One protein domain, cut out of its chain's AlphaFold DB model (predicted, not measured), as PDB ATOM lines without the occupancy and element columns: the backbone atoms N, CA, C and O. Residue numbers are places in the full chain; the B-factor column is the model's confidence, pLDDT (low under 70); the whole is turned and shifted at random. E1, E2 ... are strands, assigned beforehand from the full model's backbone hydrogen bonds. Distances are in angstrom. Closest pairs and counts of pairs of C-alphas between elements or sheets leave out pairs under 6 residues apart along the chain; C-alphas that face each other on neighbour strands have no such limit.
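This is residues 110 to 256 of the 453 residues of an uncharacterized protein of Tepidimicrobium xylanilyticum (UniProt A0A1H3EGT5). A twisted, curled sheet of six strands, E1 to E6, doubles back on itself at its long, sharply bent strand E3, and a small separate sheet, E7 to E9, sits off to one side, meeting it loosely near the end of E3. After E9, residues 234 to 256 run without a named element back past E6 and E5. The printed part has 147 residues with nine named strands, E1 to E9 along the chain, and no named helix; the class is all strand. Both sheets are antiparallel and ordered as in the chain. The whole is compact and rounded, with a radius of gyration of the C-alphas of 15.8 A and spans of 48 by 44 by 28 A.

E1, residues 110 to 117, begins at C-alpha 110 at (-31.877, 9.780, 12.523) and is 22.6 A long. E2, residues 125 to 134, is 27.3 A long. E3, residues 140 to 159, is the longest strand by residues, with 20; it bends by 150 degrees at residue 144, and its end C-alphas are 14.8 A apart. E4, residues 165 to 174, is 28.4 A long and ends at (-33.745, -13.738, 37.199). E5, residues 180 to 189, is 26.2 A long and bends by 55 degrees at residue 186. E6, residues 195 to 200, is 13.3 A long. E7 is residues 212 to 215, E8 residues 218 to 224, 19.4 A long, and E9 residues 229 to 233, ending at (-36.298, 17.015, 33.347).

E1 to E6 form a meander, each strand the antiparallel neighbour of the one before, with E1 and E6 as edge strands. E1 and E2 are a hairpin at 161 degrees, with N 113 and O 131 2.8 A apart. E2 pairs with E3 through N 130 and O 143, 2.9 A. E3 pairs with E4 through N 155 and O 168, 2.8 A. The closest C-alphas of E1 and E3 are those of Val 114 and Ala 154, 6.5 A apart. E4 and E5 stand at 160 degrees, with N 169 and O 185 2.8 A apart. E5 and E6 stand at 139 degrees, with N 186 and O 199 2.8 A apart. E7, E8 and E9 form a second meander, with N 220 and O 213 2.8 A apart, and N 223 and O 230 2.8 A apart. The closest C-alphas of E3 and E7 are those of Leu 157 and Val 214, 6.3 A apart. E6 and E7 are apart.

The C-alphas farthest apart, those of Ser 137 and Asn 177, are 49.2 A apart. The printed part has no cut. The link from E6 to E7, 11 residues, is long. The mean pLDDT of the printed part is 90.1, and residues 235 to 242 are under 70.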
ATOM      1  N   THR A 110     -32.563  10.881  11.844       96.12
ATOM      2  CA  THR A 110     -31.877   9.780  12.523       96.12
ATOM      3  C   THR A 110     -32.798   8.595  12.794       96.12
ATOM      4  O   THR A 110     -33.836   8.699  13.456       96.12
ATOM      5  N   ILE A 111     -32.360   7.422  12.339       97.94
ATOM      6  CA  ILE A 111     -32.927   6.120  12.692       97.94
ATOM      7  C   ILE A 111     -31.864   5.295  13.410       97.94
ATOM      8  O   ILE A 111     -30.687   5.374  13.071       97.94
ATOM      9  N   TYR A 112     -32.259   4.504  14.401       98.38
ATOM     10  CA  TYR A 112     -31.333   3.622  15.104       98.38
ATOM     11  C   TYR A 112     -31.808   2.171  15.089       98.38
ATOM     12  O   TYR A 112     -33.001   1.876  14.981       98.38
ATOM     13  N   GLN A 113     -30.860   1.251  15.178       98.56
ATOM     14  CA  GLN A 113     -31.076  -0.190  15.220       98.56
ATOM     15  C   GLN A 113     -30.367  -0.732  16.454       98.56
ATOM     16  O   GLN A 113     -29.281  -0.262  16.782       98.56
ATOM     17  N   VAL A 114     -30.991  -1.690  17.136       98.44
ATOM     18  CA  VAL A 114     -30.385  -2.382  18.276       98.44
ATOM     19  C   VAL A 114     -30.496  -3.871  18.032       98.44
ATOM     20  O   VAL A 114     -31.599  -4.373  17.813       98.44
ATOM     21  N   GLU A 115     -29.355  -4.538  18.059       98.00
ATOM     22  CA  GLU A 115     -29.215  -5.977  17.889       98.00
ATOM     23  C   GLU A 115     -28.611  -6.541  19.175       98.00
ATOM     24  O   GLU A 115     -27.525  -6.138  19.589       98.00
ATOM     25  N   LEU A 116     -29.350  -7.415  19.859       97.88
ATOM     26  CA  LEU A 116     -28.820  -8.119  21.028       97.88
ATOM     27  C   LEU A 116     -27.730  -9.084  20.564       97.88
ATOM     28  O   LEU A 116     -27.859  -9.654  19.483       97.88
ATOM     29  N   LEU A 117     -26.687  -9.271  21.371       97.69
ATOM     30  CA  LEU A 117     -25.578 -10.175  21.066       97.69
ATOM     31  C   LEU A 117     -25.655 -11.377  22.015       97.69
ATOM     32  O   LEU A 117     -25.209 -11.260  23.156       97.69
ATOM     33  N   PRO A 118     -26.275 -12.501  21.603       96.31
ATOM     34  CA  PRO A 118     -26.465 -13.651  22.474       96.31
ATOM     35  C   PRO A 118     -25.157 -14.362  22.811       96.31
ATOM     36  O   PRO A 118     -24.237 -14.418  21.993       96.31
ATOM     37  N   GLU A 119     -25.113 -14.959  23.997       94.69
ATOM     38  CA  GLU A 119     -24.031 -15.846  24.426       94.69
ATOM     39  C   GLU A 119     -24.385 -17.315  24.181       94.69
ATOM     40  O   GLU A 119     -25.551 -17.676  24.007       94.69
ATOM     41  N   GLU A 120     -23.374 -18.186  24.141       89.44
ATOM     42  CA  GLU A 120     -23.587 -19.618  23.925       89.44
ATOM     43  C   GLU A 120     -24.560 -20.190  24.967       89.44
ATOM     44  O   GLU A 120     -24.366 -20.038  26.168       89.44
ATOM     45  N   GLY A 121     -25.622 -20.849  24.494       84.75
ATOM     46  CA  GLY A 121     -26.662 -21.422  25.353       84.75
ATOM     47  C   GLY A 121     -27.776 -20.454  25.767       84.75
ATOM     48  O   GLY A 121     -28.776 -20.914  26.316       84.75
ATOM     49  N   HIS A 122     -27.667 -19.163  25.440       90.75
ATOM     50  CA  HIS A 122     -28.620 -18.129  25.838       90.75
ATOM     51  C   HIS A 122     -29.235 -17.407  24.631       90.75
ATOM     52  O   HIS A 122     -28.686 -17.355  23.534       90.75
ATOM     53  N   SER A 123     -30.424 -16.841  24.836       91.50
ATOM     54  CA  SER A 123     -31.149 -16.060  23.819       91.50
ATOM     55  C   SER A 123     -30.721 -14.592  23.751       91.50
ATOM     56  O   SER A 123     -31.062 -13.876  22.808       91.50
ATOM     57  N   ILE A 124     -29.987 -14.153  24.768       96.00
ATOM     58  CA  ILE A 124     -29.451 -12.811  24.969       96.00
ATOM     59  C   ILE A 124     -28.050 -12.938  25.572       96.00
ATOM     60  O   ILE A 124     -27.624 -14.034  25.934       96.00
ATOM     61  N   GLY A 125     -27.325 -11.829  25.645       97.12
ATOM     62  CA  GLY A 125     -25.995 -11.778  26.240       97.12
ATOM     63  C   GLY A 125     -25.802 -10.517  27.061       97.12
ATOM     64  O   GLY A 125     -26.730  -9.727  27.266       97.12
ATOM     65  N   HIS A 126     -24.574 -10.311  27.504       97.75
ATOM     66  CA  HIS A 126     -24.164  -9.149  28.285       97.75
ATOM     67  C   HIS A 126     -23.859  -7.917  27.419       97.75
ATOM     68  O   HIS A 126     -23.296  -6.927  27.890       97.75
ATOM     69  N   SER A 127     -24.233  -7.946  26.135       97.81
ATOM     70  CA  SER A 127     -24.024  -6.826  25.224       97.81
ATOM     71  C   SER A 127     -25.078  -6.716  24.119       97.81
ATOM     72  O   SER A 127     -25.813  -7.655  23.803       97.81
ATOM     73  N   CYS A 128     -25.162  -5.528  23.522       98.12
ATOM     74  CA  CYS A 128     -25.893  -5.290  22.280       98.12
ATOM     75  C   CYS A 128     -25.127  -4.315  21.375       98.12
ATOM     76  O   CYS A 128     -24.379  -3.466  21.862       98.12
ATOM     77  N   GLU A 129     -25.323  -4.416  20.061       98.19
ATOM     78  CA  GLU A 129     -24.834  -3.433  19.095       98.19
ATOM     79  C   GLU A 129     -25.934  -2.406  18.807       98.19
ATOM     80  O   GLU A 129     -27.053  -2.763  18.426       98.19
ATOM     81  N   MET A 130     -25.612  -1.118  18.947       98.62
ATOM     82  CA  MET A 130     -26.461  -0.019  18.500       98.62
ATOM     83  C   MET A 130     -25.859   0.647  17.265       98.62
ATOM     84  O   MET A 130     -24.762   1.198  17.328       98.62
ATOM     85  N   LYS A 131     -26.620   0.672  16.167       98.50
ATOM     86  CA  LYS A 131     -26.295   1.428  14.950       98.50
ATOM     87  C   LYS A 131     -27.153   2.684  14.879       98.50
ATOM     88  O   LYS A 131     -28.374   2.587  14.993       98.50
ATOM     89  N   ILE A 132     -26.540   3.842  14.668       98.38
ATOM     90  CA  ILE A 132     -27.199   5.144  14.514       98.38
ATOM     91  C   ILE A 132     -26.943   5.615  13.087       98.38
ATOM     92  O   ILE A 132     -25.794   5.718  12.667       98.38
ATOM     93  N   ILE A 133     -28.012   5.853  12.333       98.56
ATOM     94  CA  ILE A 133     -27.960   6.010  10.881       98.56
ATOM     95  C   ILE A 133     -28.590   7.349  10.496       98.56
ATOM     96  O   ILE A 133     -29.747   7.616  10.847       98.56
ATOM     97  N   ASP A 134     -27.855   8.162   9.737       97.88
ATOM     98  CA  ASP A 134     -28.424   9.319   9.048       97.88
ATOM     99  C   ASP A 134     -29.270   8.844   7.858       97.88
ATOM    100  O   ASP A 134     -28.815   8.133   6.963       97.88
ATOM    101  N   ILE A 135     -30.542   9.228   7.844       96.31
ATOM    102  CA  ILE A 135     -31.538   8.763   6.874       96.31
ATOM    103  C   ILE A 135     -31.258   9.306   5.464       96.31
ATOM    104  O   ILE A 135     -31.698   8.695   4.484       96.31
ATOM    105  N   LYS A 136     -30.588  10.458   5.339       94.75
ATOM    106  CA  LYS A 136     -30.337  11.127   4.056       94.75
ATOM    107  C   LYS A 136     -29.030  10.665   3.429       94.75
ATOM    108  O   LYS A 136     -29.040  10.330   2.247       94.75
ATOM    109  N   SER A 137     -27.931  10.684   4.181       96.62
ATOM    110  CA  SER A 137     -26.617  10.277   3.676       96.62
ATOM    111  C   SER A 137     -26.413   8.764   3.729       96.62
ATOM    112  O   SER A 137     -25.697   8.222   2.891       96.62
ATOM    113  N   GLY A 138     -27.070   8.074   4.667       95.81
ATOM    114  CA  GLY A 138     -26.815   6.665   4.968       95.81
ATOM    115  C   GLY A 138     -25.595   6.446   5.867       95.81
ATOM    116  O   GLY A 138     -25.251   5.293   6.138       95.81
ATOM    117  N   ASP A 139     -24.952   7.519   6.337       97.44
ATOM    118  CA  ASP A 139     -23.816   7.425   7.252       97.44
ATOM    119  C   ASP A 139     -24.240   6.709   8.532       97.44
ATOM    120  O   ASP A 139     -25.325   6.944   9.065       97.44
ATOM    121  N   THR A 140     -23.390   5.801   9.004       97.62
ATOM    122  CA  THR A 140     -23.697   4.926  10.134       97.62
ATOM    123  C   THR A 140     -22.586   4.995  11.171       97.62
ATOM    124  O   THR A 140     -21.427   4.716  10.867       97.62
ATOM    125  N   GLU A 141     -22.959   5.306  12.407       96.50
ATOM    126  CA  GLU A 141     -22.136   5.106  13.598       96.50
ATOM    127  C   GLU A 141     -22.572   3.810  14.290       96.50
ATOM    128  O   GLU A 141     -23.763   3.497  14.323       96.50
ATOM    129  N   SER A 142     -21.626   3.047  14.842       97.25
ATOM    130  CA  SER A 142     -21.926   1.848  15.632       97.25
ATOM    131  C   SER A 142     -21.221   1.899  16.982       97.25
ATOM    132  O   SER A 142     -20.101   2.408  17.085       97.25
ATOM    133  N   ILE A 143     -21.881   1.373  18.010       97.81
ATOM    134  CA  ILE A 143     -21.337   1.225  19.355       97.81
ATOM    135  C   ILE A 143     -21.812  -0.086  19.986       97.81
ATOM    136  O   ILE A 143     -22.992  -0.431  19.915       97.81
ATOM    137  N   ILE A 144     -20.885  -0.800  20.626       97.69
ATOM    138  CA  ILE A 144     -21.197  -1.951  21.474       97.69
ATOM    139  C   ILE A 144     -21.485  -1.444  22.884       97.69
ATOM    140  O   ILE A 144     -20.711  -0.677  23.456       97.69
ATOM    141  N   LEU A 145     -22.630  -1.849  23.419       97.62
ATOM    142  CA  LEU A 145     -23.102  -1.490  24.747       97.62
ATOM    143  C   LEU A 145     -23.005  -2.724  25.632       97.62
ATOM    144  O   LEU A 145     -23.711  -3.699  25.390       97.62
ATOM    145  N   GLU A 146     -22.149  -2.662  26.646       96.12
ATOM    146  CA  GLU A 146     -21.865  -3.777  27.552       96.12
ATOM    147  C   GLU A 146     -22.470  -3.543  28.942       96.12
ATOM    148  O   GLU A 146     -22.683  -2.405  29.387       96.12
ATOM    149  N   SER A 147     -22.745  -4.641  29.640       94.94
ATOM    150  CA  SER A 147     -23.178  -4.653  31.032       94.94
ATOM    151  C   SER A 147     -22.650  -5.887  31.764       94.94
ATOM    152  O   SER A 147     -22.347  -6.900  31.152       94.94
ATOM    153  N   GLU A 148     -22.576  -5.814  33.092       93.00
ATOM    154  CA  GLU A 148     -22.386  -6.989  33.953       93.00
ATOM    155  C   GLU A 148     -23.663  -7.844  34.074       93.00
ATOM    156  O   GLU A 148     -23.619  -8.928  34.647       93.00
ATOM    157  N   TYR A 149     -24.800  -7.366  33.553       95.69
ATOM    158  CA  TYR A 149     -26.102  -8.038  33.582       95.69
ATOM    159  C   TYR A 149     -26.621  -8.311  32.167       95.69
ATOM    160  O   TYR A 149     -26.184  -7.684  31.199       95.69
ATOM    161  N   TRP A 150     -27.611  -9.197  32.040       97.50
ATOM    162  CA  TRP A 150     -28.209  -9.517  30.748       97.50
ATOM    163  C   TRP A 150     -28.819  -8.278  30.088       97.50
ATOM    164  O   TRP A 150     -29.725  -7.641  30.639       97.50
ATOM    165  N   VAL A 151     -28.357  -7.952  28.881       98.25
ATOM    166  CA  VAL A 151     -28.852  -6.814  28.106       98.25
ATOM    167  C   VAL A 151     -30.060  -7.258  27.289       98.25
ATOM    168  O   VAL A 151     -29.963  -8.094  26.394       98.25
ATOM    169  N   VAL A 152     -31.220  -6.668  27.581       97.25
ATOM    170  CA  VAL A 152     -32.491  -6.968  26.894       97.25
ATOM    171  C   VAL A 152     -32.953  -5.841  25.968       97.25
ATOM    172  O   VAL A 152     -33.995  -5.930  25.311       97.25
ATOM    173  N   GLY A 153     -32.169  -4.769  25.882       97.25
ATOM    174  CA  GLY A 153     -32.320  -3.760  24.851       97.25
ATOM    175  C   GLY A 153     -31.690  -2.425  25.190       97.25
ATOM    176  O   GLY A 153     -31.214  -2.185  26.300       97.25
ATOM    177  N   ALA A 154     -31.765  -1.529  24.215       97.69
ATOM    178  CA  ALA A 154     -31.333  -0.154  24.357       97.69
ATOM    179  C   ALA A 154     -32.235   0.794  23.557       97.69
ATOM    180  O   ALA A 154     -32.930   0.414  22.611       97.69
ATOM    181  N   GLN A 155     -32.230   2.066  23.936       96.75
ATOM    182  CA  GLN A 155     -32.918   3.131  23.222       96.75
ATOM    183  C   GLN A 155     -31.997   4.342  23.102       96.75
ATOM    184  O   GLN A 155     -31.490   4.850  24.103       96.75
ATOM    185  N   PHE A 156     -31.821   4.822  21.873       96.56
ATOM    186  CA  PHE A 156     -31.082   6.046  21.606       96.56
ATOM    187  C   PHE A 156     -31.890   7.273  22.047       96.56
ATOM    188  O   PHE A 156     -33.067   7.411  21.698       96.56
ATOM    189  N   LEU A 157     -31.258   8.155  22.822       95.06
ATOM    190  CA  LEU A 157     -31.840   9.387  23.358       95.06
ATOM    191  C   LEU A 157     -31.138  10.652  22.833       95.06
ATOM    192  O   LEU A 157     -31.383  11.740  23.348       95.06
ATOM    193  N   GLY A 158     -30.286  10.528  21.814       94.31
ATOM    194  CA  GLY A 158     -29.554  11.648  21.230       94.31
ATOM    195  C   GLY A 158     -28.119  11.754  21.737       94.31
ATOM    196  O   GLY A 158     -27.526  10.783  22.212       94.31
ATOM    197  N   TYR A 159     -27.567  12.957  21.630       92.62
ATOM    198  CA  TYR A 159     -26.203  13.277  22.032       92.62
ATOM    199  C   TYR A 159     -26.196  14.294  23.176       92.62
ATOM    200  O   TYR A 159     -27.136  15.079  23.324       92.62
ATOM    201  N   ASP A 160     -25.143  14.281  23.990       89.81
ATOM    202  CA  ASP A 160     -24.832  15.419  24.856       89.81
ATOM    203  C   ASP A 160     -24.083  16.528  24.088       89.81
ATOM    204  O   ASP A 160     -23.840  16.425  22.883       89.81
ATOM    205  N   SER A 161     -23.730  17.615  24.781       88.19
ATOM    206  CA  SER A 161     -23.000  18.745  24.190       88.19
ATOM    207  C   SER A 161     -21.588  18.398  23.709       88.19
ATOM    208  O   SER A 161     -21.056  19.112  22.863       88.19
ATOM    209  N   ASP A 162     -21.000  17.319  24.225       89.44
ATOM    210  CA  ASP A 162     -19.650  16.858  23.895       89.44
ATOM    211  C   ASP A 162     -19.667  15.785  22.786       89.44
ATOM    212  O   ASP A 162     -18.625  15.238  22.421       89.44
ATOM    213  N   GLY A 163     -20.851  15.461  22.250       91.50
ATOM    214  CA  GLY A 163     -21.045  14.440  21.222       91.50
ATOM    215  C   GLY A 163     -21.041  13.002  21.750       91.50
ATOM    216  O   GLY A 163     -20.997  12.064  20.951       91.50
ATOM    217  N   ASN A 164     -21.094  12.794  23.069       93.38
ATOM    218  CA  ASN A 164     -21.273  11.464  23.650       93.38
ATOM    219  C   ASN A 164     -22.715  10.994  23.451       93.38
ATOM    220  O   ASN A 164     -23.650  11.794  23.391       93.38
ATOM    221  N   TYR A 165     -22.911   9.681  23.390       95.19
ATOM    222  CA  TYR A 165     -24.234   9.093  23.240       95.19
ATOM    223  C   TYR A 165     -25.018   9.189  24.548       95.19
ATOM    224  O   TYR A 165     -24.494   8.887  25.620       95.19
ATOM    225  N   ARG A 166     -26.302   9.538  24.457       94.69
ATOM    226  CA  ARG A 166     -27.271   9.384  25.544       94.69
ATOM    227  C   ARG A 166     -28.136   8.178  25.239       94.69
ATOM    228  O   ARG A 166     -28.830   8.144  24.224       94.69
ATOM    229  N   ILE A 167     -28.068   7.165  26.093       95.94
ATOM    230  CA  ILE A 167     -28.686   5.863  25.837       95.94
ATOM    231  C   ILE A 167     -29.460   5.422  27.066       95.94
ATOM    232  O   ILE A 167     -28.962   5.491  28.187       95.94
ATOM    233  N   LYS A 168     -30.683   4.942  26.851       95.88
ATOM    234  CA  LYS A 168     -31.409   4.176  27.856       95.88
ATOM    235  C   LYS A 168     -31.090   2.694  27.680       95.88
ATOM    236  O   LYS A 168     -31.351   2.155  26.609       95.88
ATOM    237  N   MET A 169     -30.550   2.059  28.712       96.56
ATOM    238  CA  MET A 169     -30.286   0.619  28.766       96.56
ATOM    239  C   MET A 169     -31.414  -0.101  29.499       96.56
ATOM    240  O   MET A 169     -31.974   0.438  30.459       96.56
ATOM    241  N   PHE A 170     -31.723  -1.315  29.049       96.94
ATOM    242  CA  PHE A 170     -32.622  -2.247  29.717       96.94
ATOM    243  C   PHE A 170     -31.825  -3.496  30.086       96.94
ATOM    244  O   PHE A 170     -31.342  -4.217  29.212       96.94
ATOM    245  N   GLU A 171     -31.696  -3.732  31.383       97.38
ATOM    246  CA  GLU A 171     -30.871  -4.787  31.962       97.38
ATOM    247  C   GLU A 171     -31.739  -5.682  32.836       97.38
ATOM    248  O   GLU A 171     -32.701  -5.217  33.452       97.38
ATOM    249  N   MET A 172     -31.430  -6.970  32.880       96.00
ATOM    250  CA  MET A 172     -32.288  -7.962  33.511       96.00
ATOM    251  C   MET A 172     -31.482  -8.968  34.326       96.00
ATOM    252  O   MET A 172     -30.358  -9.314  33.975       96.00
ATOM    253  N   ALA A 173     -32.108  -9.474  35.382       95.25
ATOM    254  CA  ALA A 173     -31.712 -10.701  36.053       95.25
ATOM    255  C   ALA A 173     -32.948 -11.533  36.423       95.25
ATOM    256  O   ALA A 173     -34.070 -11.019  36.521       95.25
ATOM    257  N   THR A 174     -32.734 -12.819  36.669       94.06
ATOM    258  CA  THR A 174     -33.745 -13.738  37.199       94.06
ATOM    259  C   THR A 174     -33.455 -14.025  38.671       94.06
ATOM    260  O   THR A 174     -32.361 -14.454  39.012       94.06
ATOM    261  N   ASN A 175     -34.412 -13.794  39.576       92.62
ATOM    262  CA  ASN A 175     -34.190 -14.105  40.996       92.62
ATOM    263  C   ASN A 175     -34.418 -15.589  41.327       92.62
ATOM    264  O   ASN A 175     -34.936 -16.340  40.508       92.62
ATOM    265  N   GLU A 176     -34.106 -16.001  42.560       91.56
ATOM    266  CA  GLU A 176     -34.241 -17.388  43.050       91.56
ATOM    267  C   GLU A 176     -35.626 -18.033  42.818       91.56
ATOM    268  O   GLU A 176     -35.753 -19.252  42.740       91.56
ATOM    269  N   ASN A 177     -36.684 -17.225  42.683       90.75
ATOM    270  CA  ASN A 177     -38.052 -17.690  42.447       90.75
ATOM    271  C   ASN A 177     -38.422 -17.756  40.956       90.75
ATOM    272  O   ASN A 177     -39.559 -18.119  40.625       90.75
ATOM    273  N   PHE A 178     -37.463 -17.451  40.081       93.44
ATOM    274  CA  PHE A 178     -37.592 -17.245  38.641       93.44
ATOM    275  C   PHE A 178     -38.430 -16.021  38.242       93.44
ATOM    276  O   PHE A 178     -38.952 -15.956  37.130       93.44
ATOM    277  N   ASN A 179     -38.586 -15.043  39.141       92.94
ATOM    278  CA  ASN A 179     -39.219 -13.778  38.774       92.94
ATOM    279  C   ASN A 179     -38.209 -12.874  38.067       92.94
ATOM    280  O   ASN A 179     -37.033 -12.821  38.435       92.94
ATOM    281  N   ILE A 180     -38.709 -12.120  37.093       93.94
ATOM    282  CA  ILE A 180     -37.918 -11.190  36.295       93.94
ATOM    283  C   ILE A 180     -37.683  -9.903  37.091       93.94
ATOM    284  O   ILE A 180     -38.633  -9.248  37.530       93.94
ATOM    285  N   VAL A 181     -36.419  -9.505  37.227       94.50
ATOM    286  CA  VAL A 181     -36.023  -8.211  37.790       94.50
ATOM    287  C   VAL A 181     -35.359  -7.394  36.689       94.50
ATOM    288  O   VAL A 181     -34.373  -7.828  36.109       94.50
ATOM    289  N   VAL A 182     -35.906  -6.211  36.397       94.06
ATOM    290  CA  VAL A 182     -35.409  -5.331  35.326       94.06
ATOM    291  C   VAL A 182     -34.915  -4.029  35.911       94.06
ATOM    292  O   VAL A 182     -35.626  -3.410  36.707       94.06
ATOM    293  N   GLU A 183     -33.747  -3.577  35.480       94.31
ATOM    294  CA  GLU A 183     -33.235  -2.237  35.710       94.31
ATOM    295  C   GLU A 183     -33.190  -1.443  34.406       94.31
ATOM    296  O   GLU A 183     -32.745  -1.927  33.370       94.31
ATOM    297  N   GLU A 184     -33.686  -0.210  34.463       94.25
ATOM    298  CA  GLU A 184     -33.612   0.727  33.352       94.25
ATOM    299  C   GLU A 184     -32.701   1.872  33.772       94.25
ATOM    300  O   GLU A 184     -32.924   2.487  34.819       94.25
ATOM    301  N   THR A 185     -31.682   2.164  32.969       94.06
ATOM    302  CA  THR A 185     -30.712   3.225  33.266       94.06
ATOM    303  C   THR A 185     -30.588   4.183  32.093       94.06
ATOM    304  O   THR A 185     -30.654   3.765  30.943       94.06
ATOM    305  N   ILE A 186     -30.413   5.477  32.361       94.31
ATOM    306  CA  ILE A 186     -29.960   6.455  31.365       94.31
ATOM    307  C   ILE A 186     -28.455   6.623  31.546       94.31
ATOM    308  O   ILE A 186     -27.989   6.885  32.657       94.31
ATOM    309  N   ARG A 187     -27.703   6.487  30.458       93.69
ATOM    310  CA  ARG A 187     -26.243   6.541  30.439       93.69
ATOM    311  C   ARG A 187     -25.744   7.581  29.448       93.69
ATOM    312  O   ARG A 187     -26.293   7.707  28.353       93.69
ATOM    313  N   THR A 188     -24.673   8.269  29.826       93.56
ATOM    314  CA  THR A 188     -23.806   8.990  28.889       93.56
ATOM    315  C   THR A 188     -22.652   8.069  28.531       93.56
ATOM    316  O   THR A 188     -21.919   7.642  29.424       93.56
ATOM    317  N   ILE A 189     -22.485   7.762  27.249       93.94
ATOM    318  CA  ILE A 189     -21.503   6.795  26.756       93.94
ATOM    319  C   ILE A 189     -20.571   7.485  25.762       93.94
ATOM    320  O   ILE A 189     -21.018   8.102  24.795       93.94
ATOM    321  N   GLY A 190     -19.267   7.417  26.025       93.56
ATOM    322  CA  GLY A 190     -18.235   7.969  25.158       93.56
ATOM    323  C   GLY A 190     -18.177   7.275  23.798       93.56
ATOM    324  O   GLY A 190     -18.641   6.150  23.628       93.56
ATOM    325  N   LYS A 191     -17.552   7.936  22.817       91.00
ATOM    326  CA  LYS A 191     -17.293   7.343  21.491       91.00
ATOM    327  C   LYS A 191     -16.420   6.080  21.549       91.00
ATOM    328  O   LYS A 191     -16.433   5.297  20.610       91.00
ATOM    329  N   ASP A 192     -15.688   5.891  22.643       90.31
ATOM    330  CA  ASP A 192     -14.861   4.722  22.944       90.31
ATOM    331  C   ASP A 192     -15.624   3.579  23.644       90.31
ATOM    332  O   ASP A 192     -15.011   2.573  23.983       90.31
ATOM    333  N   GLY A 193     -16.933   3.722  23.888       89.62
ATOM    334  CA  GLY A 193     -17.739   2.734  24.617       89.62
ATOM    335  C   GLY A 193     -17.782   2.936  26.133       89.62
ATOM    336  O   GLY A 193     -18.586   2.306  26.819       89.62
ATOM    337  N   SER A 194     -16.969   3.842  26.687       90.44
ATOM    338  CA  SER A 194     -16.907   4.045  28.137       90.44
ATOM    339  C   SER A 194     -18.187   4.692  28.680       90.44
ATOM    340  O   SER A 194     -18.656   5.716  28.177       90.44
ATOM    341  N   THR A 195     -18.765   4.135  29.748       91.88
ATOM    342  CA  THR A 195     -19.879   4.792  30.452       91.88
ATOM    343  C   THR A 195     -19.327   5.927  31.317       91.88
ATOM    344  O   THR A 195     -18.608   5.689  32.285       91.88
ATOM    345  N   LYS A 196     -19.668   7.170  30.968       90.06
ATOM    346  CA  LYS A 196     -19.213   8.399  31.641       90.06
ATOM    347  C   LYS A 196     -20.133   8.833  32.776       90.06
ATOM    348  O   LYS A 196     -19.665   9.347  33.783       90.06
ATOM    349  N   ALA A 197     -21.435   8.634  32.607       90.50
ATOM    350  CA  ALA A 197     -22.436   8.955  33.613       90.50
ATOM    351  C   ALA A 197     -23.575   7.942  33.544       90.50
ATOM    352  O   ALA A 197     -23.867   7.410  32.471       90.50
ATOM    353  N   ILE A 198     -24.218   7.683  34.678       91.69
ATOM    354  CA  ILE A 198     -25.312   6.719  34.790       91.69
ATOM    355  C   ILE A 198     -26.375   7.241  35.755       91.69
ATOM    356  O   ILE A 198     -26.086   7.960  36.707       91.69
ATOM    357  N   ARG A 199     -27.635   6.917  35.485       90.50
ATOM    358  CA  ARG A 199     -28.752   7.170  36.393       90.50
ATOM    359  C   ARG A 199     -29.775   6.054  36.252       90.50
ATOM    360  O   ARG A 199     -30.276   5.831  35.153       90.50
ATOM    361  N   GLY A 200     -30.123   5.407  37.358       90.19
ATOM    362  CA  GLY A 200     -31.263   4.493  37.417       90.19
ATOM    363  C   GLY A 200     -32.583   5.249  37.294       90.19
ATOM    364  O   GLY A 200     -32.735   6.332  37.861       90.19
ATOM    365  N   LEU A 201     -33.527   4.696  36.536       88.69
ATOM    366  CA  LEU A 201     -34.882   5.236  36.459       88.69
ATOM    367  C   LEU A 201     -35.693   4.884  37.702       88.69
ATOM    368  O   LEU A 201     -35.529   3.816  38.304       88.69
ATOM    369  N   ASP A 202     -36.610   5.781  38.055       82.56
ATOM    370  CA  ASP A 202     -37.455   5.591  39.222       82.56
ATOM    371  C   ASP A 202     -38.415   4.416  38.993       82.56
ATOM    372  O   ASP A 202     -38.992   4.228  37.913       82.56
ATOM    373  N   THR A 203     -38.623   3.618  40.045       80.50
ATOM    374  CA  THR A 203     -39.585   2.513  39.988       80.50
ATOM    375  C   THR A 203     -40.997   3.070  39.867       80.50
ATOM    376  O   THR A 203     -41.494   3.773  40.747       80.50
ATOM    377  N   GLN A 204     -41.664   2.718  38.774       85.12
ATOM    378  CA  GLN A 204     -43.028   3.143  38.497       85.12
ATOM    379  C   GLN A 204     -44.027   2.318  39.319       85.12
ATOM    380  O   GLN A 204     -43.914   1.095  39.387       85.12
ATOM    381  N   PHE A 205     -45.067   2.952  39.874       86.38
ATOM    382  CA  PHE A 205     -46.184   2.231  40.507       86.38
ATOM    383  C   PHE A 205     -46.900   1.320  39.502       86.38
ATOM    384  O   PHE A 205     -47.340   0.219  39.827       86.38
ATOM    385  N   LYS A 206     -46.988   1.783  38.252       83.75
ATOM    386  CA  LYS A 206     -47.375   0.976  37.100       83.75
ATOM    387  C   LYS A 206     -46.440   1.308  35.950       83.75
ATOM    388  O   LYS A 206     -46.384   2.468  35.546       83.75
ATOM    389  N   SER A 207     -45.751   0.290  35.435       81.00
ATOM    390  CA  SER A 207     -44.869   0.417  34.273       81.00
ATOM    391  C   SER A 207     -45.609   1.043  33.084       81.00
ATOM    392  O   SER A 207     -46.776   0.728  32.818       81.00
ATOM    393  N   ILE A 208     -44.922   1.950  32.394       80.00
ATOM    394  CA  ILE A 208     -45.415   2.692  31.237       80.00
ATOM    395  C   ILE A 208     -44.378   2.630  30.112       80.00
ATOM    396  O   ILE A 208     -43.204   2.921  30.310       80.00
ATOM    397  N   THR A 209     -44.808   2.275  28.903       70.88
ATOM    398  CA  THR A 209     -43.894   2.024  27.771       70.88
ATOM    399  C   THR A 209     -43.144   3.279  27.299       70.88
ATOM    400  O   THR A 209     -42.034   3.177  26.797       70.88
ATOM    401  N   ASN A 210     -43.719   4.471  27.495       77.56
ATOM    402  CA  ASN A 210     -43.146   5.761  27.082       77.56
ATOM    403  C   ASN A 210     -42.701   6.610  28.287       77.56
ATOM    404  O   ASN A 210     -42.953   7.813  28.316       77.56
ATOM    405  N   GLN A 211     -42.080   5.984  29.295       86.31
ATOM    406  CA  GLN A 211     -41.578   6.676  30.493       86.31
ATOM    407  C   GLN A 211     -40.595   7.800  30.161       86.31
ATOM    408  O   GLN A 211     -40.591   8.812  30.846       86.31
ATOM    409  N   VAL A 212     -39.775   7.635  29.118       90.06
ATOM    410  CA  VAL A 212     -38.727   8.592  28.747       90.06
ATOM    411  C   VAL A 212     -38.997   9.155  27.353       90.06
ATOM    412  O   VAL A 212     -39.280   8.403  26.415       90.06
ATOM    413  N   LYS A 213     -38.908  10.480  27.207       88.62
ATOM    414  CA  LYS A 213     -38.982  11.180  25.915       88.62
ATOM    415  C   LYS A 213     -37.927  12.277  25.841       88.62
ATOM    416  O   LYS A 213     -37.539  12.849  26.853       88.62
ATOM    417  N   VAL A 214     -37.493  12.566  24.620       89.19
ATOM    418  CA  VAL A 214     -36.489  13.589  24.323       89.19
ATOM    419  C   VAL A 214     -37.159  14.727  23.570       89.19
ATOM    420  O   VAL A 214     -37.875  14.482  22.596       89.19
ATOM    421  N   PHE A 215     -36.934  15.958  24.024       85.06
ATOM    422  CA  PHE A 215     -37.372  17.174  23.345       85.06
ATOM    423  C   PHE A 215     -36.171  18.107  23.194       85.06
ATOM    424  O   PHE A 215     -35.647  18.620  24.180       85.06
ATOM    425  N   GLY A 216     -35.712  18.307  21.955       82.88
ATOM    426  CA  GLY A 216     -34.415  18.945  21.718       82.88
ATOM    427  C   GLY A 216     -33.298  18.103  22.335       82.88
ATOM    428  O   GLY A 216     -33.208  16.916  22.039       82.88
ATOM    429  N   ASN A 217     -32.504  18.701  23.224       82.56
ATOM    430  CA  ASN A 217     -31.451  17.997  23.964       82.56
ATOM    431  C   ASN A 217     -31.881  17.589  25.383       82.56
ATOM    432  O   ASN A 217     -31.090  16.992  26.107       82.56
ATOM    433  N   ASP A 218     -33.103  17.905  25.811       87.69
ATOM    434  CA  ASP A 218     -33.570  17.586  27.159       87.69
ATOM    435  C   ASP A 218     -34.263  16.223  27.203       87.69
ATOM    436  O   ASP A 218     -35.093  15.891  26.347       87.69
ATOM    437  N   ILE A 219     -33.951  15.449  28.242       90.50
ATOM    438  CA  ILE A 219     -34.569  14.154  28.516       90.50
ATOM    439  C   ILE A 219     -35.596  14.334  29.628       90.50
ATOM    440  O   ILE A 219     -35.271  14.796  30.718       90.50
ATOM    441  N   TYR A 220     -36.826  13.911  29.370       90.88
ATOM    442  CA  TYR A 220     -37.919  13.969  30.328       90.88
ATOM    443  C   TYR A 220     -38.335  12.566  30.750       90.88
ATOM    444  O   TYR A 220     -38.534  11.695  29.901       90.88
ATOM    445  N   GLU A 221     -38.524  12.375  32.053       90.44
ATOM    446  CA  GLU A 221     -39.094  11.166  32.645       90.44
ATOM    447  C   GLU A 221     -40.495  11.452  33.188       90.44
ATOM    448  O   GLU A 221     -40.717  12.403  33.941       90.44
ATOM    449  N   LEU A 222     -41.448  10.612  32.793       89.50
ATOM    450  CA  LEU A 222     -42.796  10.555  33.332       89.50
ATOM    451  C   LEU A 222     -42.816   9.568  34.500       89.50
ATOM    452  O   LEU A 222     -42.744   8.363  34.296       89.50
ATOM    453  N   ASN A 223     -42.979  10.074  35.714       86.88
ATOM    454  CA  ASN A 223     -43.093   9.278  36.926       86.88
ATOM    455  C   ASN A 223     -44.554   9.092  37.322       86.88
ATOM    456  O   ASN A 223     -45.247  10.046  37.667       86.88
ATOM    457  N   ASN A 224     -45.010   7.846  37.300       86.12
ATOM    458  CA  ASN A 224     -46.321   7.412  37.746       86.12
ATOM    459  C   ASN A 224     -46.202   6.767  39.129       86.12
ATOM    460  O   ASN A 224     -45.948   5.569  39.262       86.12
ATOM    461  N   LEU A 225     -46.361   7.585  40.162       84.25
ATOM    462  CA  LEU A 225     -46.331   7.170  41.559       84.25
ATOM    463  C   LEU A 225     -47.747   6.796  42.013       84.25
ATOM    464  O   LEU A 225     -48.724   7.022  41.304       84.25
ATOM    465  N   LYS A 226     -47.875   6.200  43.204       86.06
ATOM    466  CA  LYS A 226     -49.150   5.639  43.692       86.06
ATOM    467  C   LYS A 226     -50.317   6.642  43.672       86.06
ATOM    468  O   LYS A 226     -51.454   6.240  43.440       86.06
ATOM    469  N   ASP A 227     -50.038   7.915  43.927       87.06
ATOM    470  CA  ASP A 227     -51.015   8.995  44.104       87.06
ATOM    471  C   ASP A 227     -50.723  10.255  43.267       87.06
ATOM    472  O   ASP A 227     -51.493  11.214  43.316       87.06
ATOM    473  N   LYS A 228     -49.641  10.274  42.476       84.38
ATOM    474  CA  LYS A 228     -49.270  11.427  41.646       84.38
ATOM    475  C   LYS A 228     -48.573  11.022  40.352       84.38
ATOM    476  O   LYS A 228     -47.825  10.050  40.310       84.38
ATOM    477  N   VAL A 229     -48.765  11.842  39.322       85.06
ATOM    478  CA  VAL A 229     -48.003  11.787  38.071       85.06
ATOM    479  C   VAL A 229     -47.115  13.025  37.997       85.06
ATOM    480  O   VAL A 229     -47.596  14.139  38.205       85.06
ATOM    481  N   GLN A 230     -45.825  12.844  37.733       87.38
ATOM    482  CA  GLN A 230     -44.845  13.924  37.627       87.38
ATOM    483  C   GLN A 230     -44.079  13.804  36.313       87.38
ATOM    484  O   GLN A 230     -43.830  12.699  35.847       87.38
ATOM    485  N   ILE A 231     -43.691  14.934  35.732       88.12
ATOM    486  CA  ILE A 231     -42.755  14.981  34.608       88.12
ATOM    487  C   ILE A 231     -41.520  15.712  35.114       88.12
ATOM    488  O   ILE A 231     -41.633  16.853  35.563       88.12
ATOM    489  N   ILE A 232     -40.368  15.049  35.080       87.75
ATOM    490  CA  ILE A 232     -39.095  15.618  35.521       87.75
ATOM    491  C   ILE A 232     -38.149  15.754  34.334       87.75
ATOM    492  O   ILE A 232     -38.107  14.878  33.473       87.75
ATOM    493  N   ASN A 233     -37.405  16.858  34.283       89.50
ATOM    494  CA  ASN A 233     -36.298  17.015  33.347       89.50
ATOM    495  C   ASN A 233     -35.029  16.433  33.990       89.50
ATOM    496  O   ASN A 233     -34.666  16.818  35.102       89.50
ATOM    497  N   ILE A 234     -34.388  15.497  33.298       82.88
ATOM    498  CA  ILE A 234     -33.171  14.793  33.704       82.88
ATOM    499  C   ILE A 234     -32.029  15.190  32.760       82.88
ATOM    500  O   ILE A 234     -31.289  14.323  32.308       82.88
ATOM    501  N   SER A 235     -31.929  16.474  32.395       68.56
ATOM    502  CA  SER A 235     -31.024  17.017  31.369       68.56
ATOM    503  C   SER A 235     -29.636  16.364  31.308       68.56
ATOM    504  O   SER A 235     -29.090  16.267  30.210       68.56
ATOM    505  N   GLU A 236     -29.086  15.883  32.434       68.69
ATOM    506  CA  GLU A 236     -27.938  14.969  32.489       68.69
ATOM    507  C   GLU A 236     -28.124  13.850  33.545       68.69
ATOM    508  O   GLU A 236     -28.750  14.080  34.586       68.69
ATOM    509  N   PRO A 237     -27.565  12.637  33.337       65.56
ATOM    510  CA  PRO A 237     -27.466  11.630  34.394       65.56
ATOM    511  C   PRO A 237     -26.606  12.170  35.551       65.56
ATOM    512  O   PRO A 237     -25.441  12.511  35.365       65.56
ATOM    513  N   ASN A 238     -27.184  12.271  36.751       57.09
ATOM    514  CA  ASN A 238     -26.571  12.992  37.875       57.09
ATOM    515  C   ASN A 238     -25.427  12.245  38.591       57.09
ATOM    516  O   ASN A 238     -24.709  12.876  39.370       57.09
ATOM    517  N   GLU A 239     -25.216  10.941  38.360       60.78
ATOM    518  CA  GLU A 239     -24.026  10.259  38.886       60.78
ATOM    519  C   GLU A 239     -22.876  10.388  37.887       60.78
ATOM    520  O   GLU A 239     -22.803   9.682  36.880       60.78
ATOM    521  N   LYS A 240     -21.970  11.328  38.178       54.69
ATOM    522  CA  LYS A 240     -20.817  11.671  37.330       54.69
ATOM    523  C   LYS A 240     -19.764  10.560  37.208       54.69
ATOM    524  O   LYS A 240     -18.809  10.736  36.462       54.69
ATOM    525  N   THR A 241     -19.888   9.462  37.956       55.56
ATOM    526  CA  THR A 241     -18.947   8.335  37.900       55.56
ATOM    527  C   THR A 241     -19.667   7.011  38.127       55.56
ATOM    528  O   THR A 241     -20.351   6.846  39.132       55.56
ATOM    529  N   THR A 242     -19.441   6.034  37.253       65.50
ATOM    530  CA  THR A 242     -19.977   4.662  37.357       65.50
ATOM    531  C   THR A 242     -19.653   3.960  38.677       65.50
ATOM    532  O   THR A 242     -20.422   3.119  39.126       65.50
ATOM    533  N   SER A 243     -18.548   4.320  39.334       71.62
ATOM    534  CA  SER A 243     -18.084   3.693  40.577       71.62
ATOM    535  C   SER A 243     -19.004   3.909  41.786       71.62
ATOM    536  O   SER A 243     -18.964   3.108  42.725       71.62
ATOM    537  N   SER A 244     -19.832   4.961  41.786       78.25
ATOM    538  CA  SER A 244     -20.817   5.208  42.849       78.25
ATOM    539  C   SER A 244     -22.127   4.461  42.637       78.25
ATOM    540  O   SER A 244     -22.826   4.197  43.618       78.25
ATOM    541  N   TYR A 245     -22.443   4.107  41.390       87.44
ATOM    542  CA  TYR A 245     -23.722   3.511  41.045       87.44
ATOM    543  C   TYR A 245     -23.825   2.097  41.602       87.44
ATOM    544  O   TYR A 245     -22.926   1.268  41.443       87.44
ATOM    545  N   LYS A 246     -24.940   1.818  42.273       89.81
ATOM    546  CA  LYS A 246     -25.265   0.492  42.796       89.81
ATOM    547  C   LYS A 246     -26.495  -0.015  42.076       89.81
ATOM    548  O   LYS A 246     -27.613   0.390  42.384       89.81
ATOM    549  N   SER A 247     -26.255  -0.901  41.116       91.81
ATOM    550  CA  SER A 247     -27.319  -1.603  40.415       91.81
ATOM    551  C   SER A 247     -28.163  -2.396  41.407       91.81
ATOM    552  O   SER A 247     -27.642  -3.073  42.299       91.81
ATOM    553  N   LYS A 248     -29.483  -2.376  41.217       91.06
ATOM    554  CA  LYS A 248     -30.384  -3.252  41.982       91.06
ATOM    555  C   LYS A 248     -30.262  -4.733  41.598       91.06
ATOM    556  O   LYS A 248     -30.871  -5.574  42.254       91.06
ATOM    557  N   LEU A 249     -29.490  -5.046  40.558       93.94
ATOM    558  CA  LEU A 249     -29.198  -6.401  40.099       93.94
ATOM    559  C   LEU A 249     -27.930  -6.983  40.760       93.94
ATOM    560  O   LEU A 249     -27.776  -8.199  40.784       93.94
ATOM    561  N   GLN A 250     -27.080  -6.152  41.387       90.69
ATOM    562  CA  GLN A 250     -25.740  -6.506  41.904       90.69
ATOM    563  C   GLN A 250     -25.681  -7.702  42.873       90.69
ATOM    564  O   GLN A 250     -24.626  -8.305  43.040       90.69
ATOM    565  N   ASN A 251     -26.789  -8.048  43.528       89.88
ATOM    566  CA  ASN A 251     -26.844  -9.139  44.509       89.88
ATOM    567  C   ASN A 251     -27.802 -10.264  44.105       89.88
ATOM    568  O   ASN A 251     -28.153 -11.103  44.936       89.88
ATOM    569  N   ILE A 252     -28.279 -10.263  42.860       92.50
ATOM    570  CA  ILE A 252     -29.161 -11.314  42.371       92.50
ATOM    571  C   ILE A 252     -28.295 -12.485  41.926       92.50
ATOM    572  O   ILE A 252     -27.518 -12.379  40.984       92.50
ATOM    573  N   VAL A 253     -28.448 -13.606  42.623       88.19
ATOM    574  CA  VAL A 253     -27.898 -14.888  42.192       88.19
ATOM    575  C   VAL A 253     -28.968 -15.571  41.356       88.19
ATOM    576  O   VAL A 253     -30.043 -15.890  41.874       88.19
ATOM    577  N   GLU A 254     -28.687 -15.762  40.070       88.56
ATOM    578  CA  GLU A 254     -29.626 -16.450  39.192       88.56
ATOM    579  C   GLU A 254     -29.742 -17.927  39.582       88.56
ATOM    580  O   GLU A 254     -28.736 -18.570  39.909       88.56
ATOM    581  N   PRO A 255     -30.962 -18.487  39.580       86.94
ATOM    582  CA  PRO A 255     -31.135 -19.909  39.791       86.94
ATOM    583  C   PRO A 255     -30.508 -20.678  38.625       86.94
ATOM    584  O   PRO A 255     -30.458 -20.207  37.489       86.94
ATOM    585  N   ILE A 256     -30.065 -21.905  38.886       79.88
ATOM    586  CA  ILE A 256     -29.710 -22.816  37.799       79.88
ATOM    587  C   ILE A 256     -31.016 -23.154  37.082       79.88
ATOM    588  O   ILE A 256     -31.942 -23.676  37.702       79.88
TER     589      ILE A 256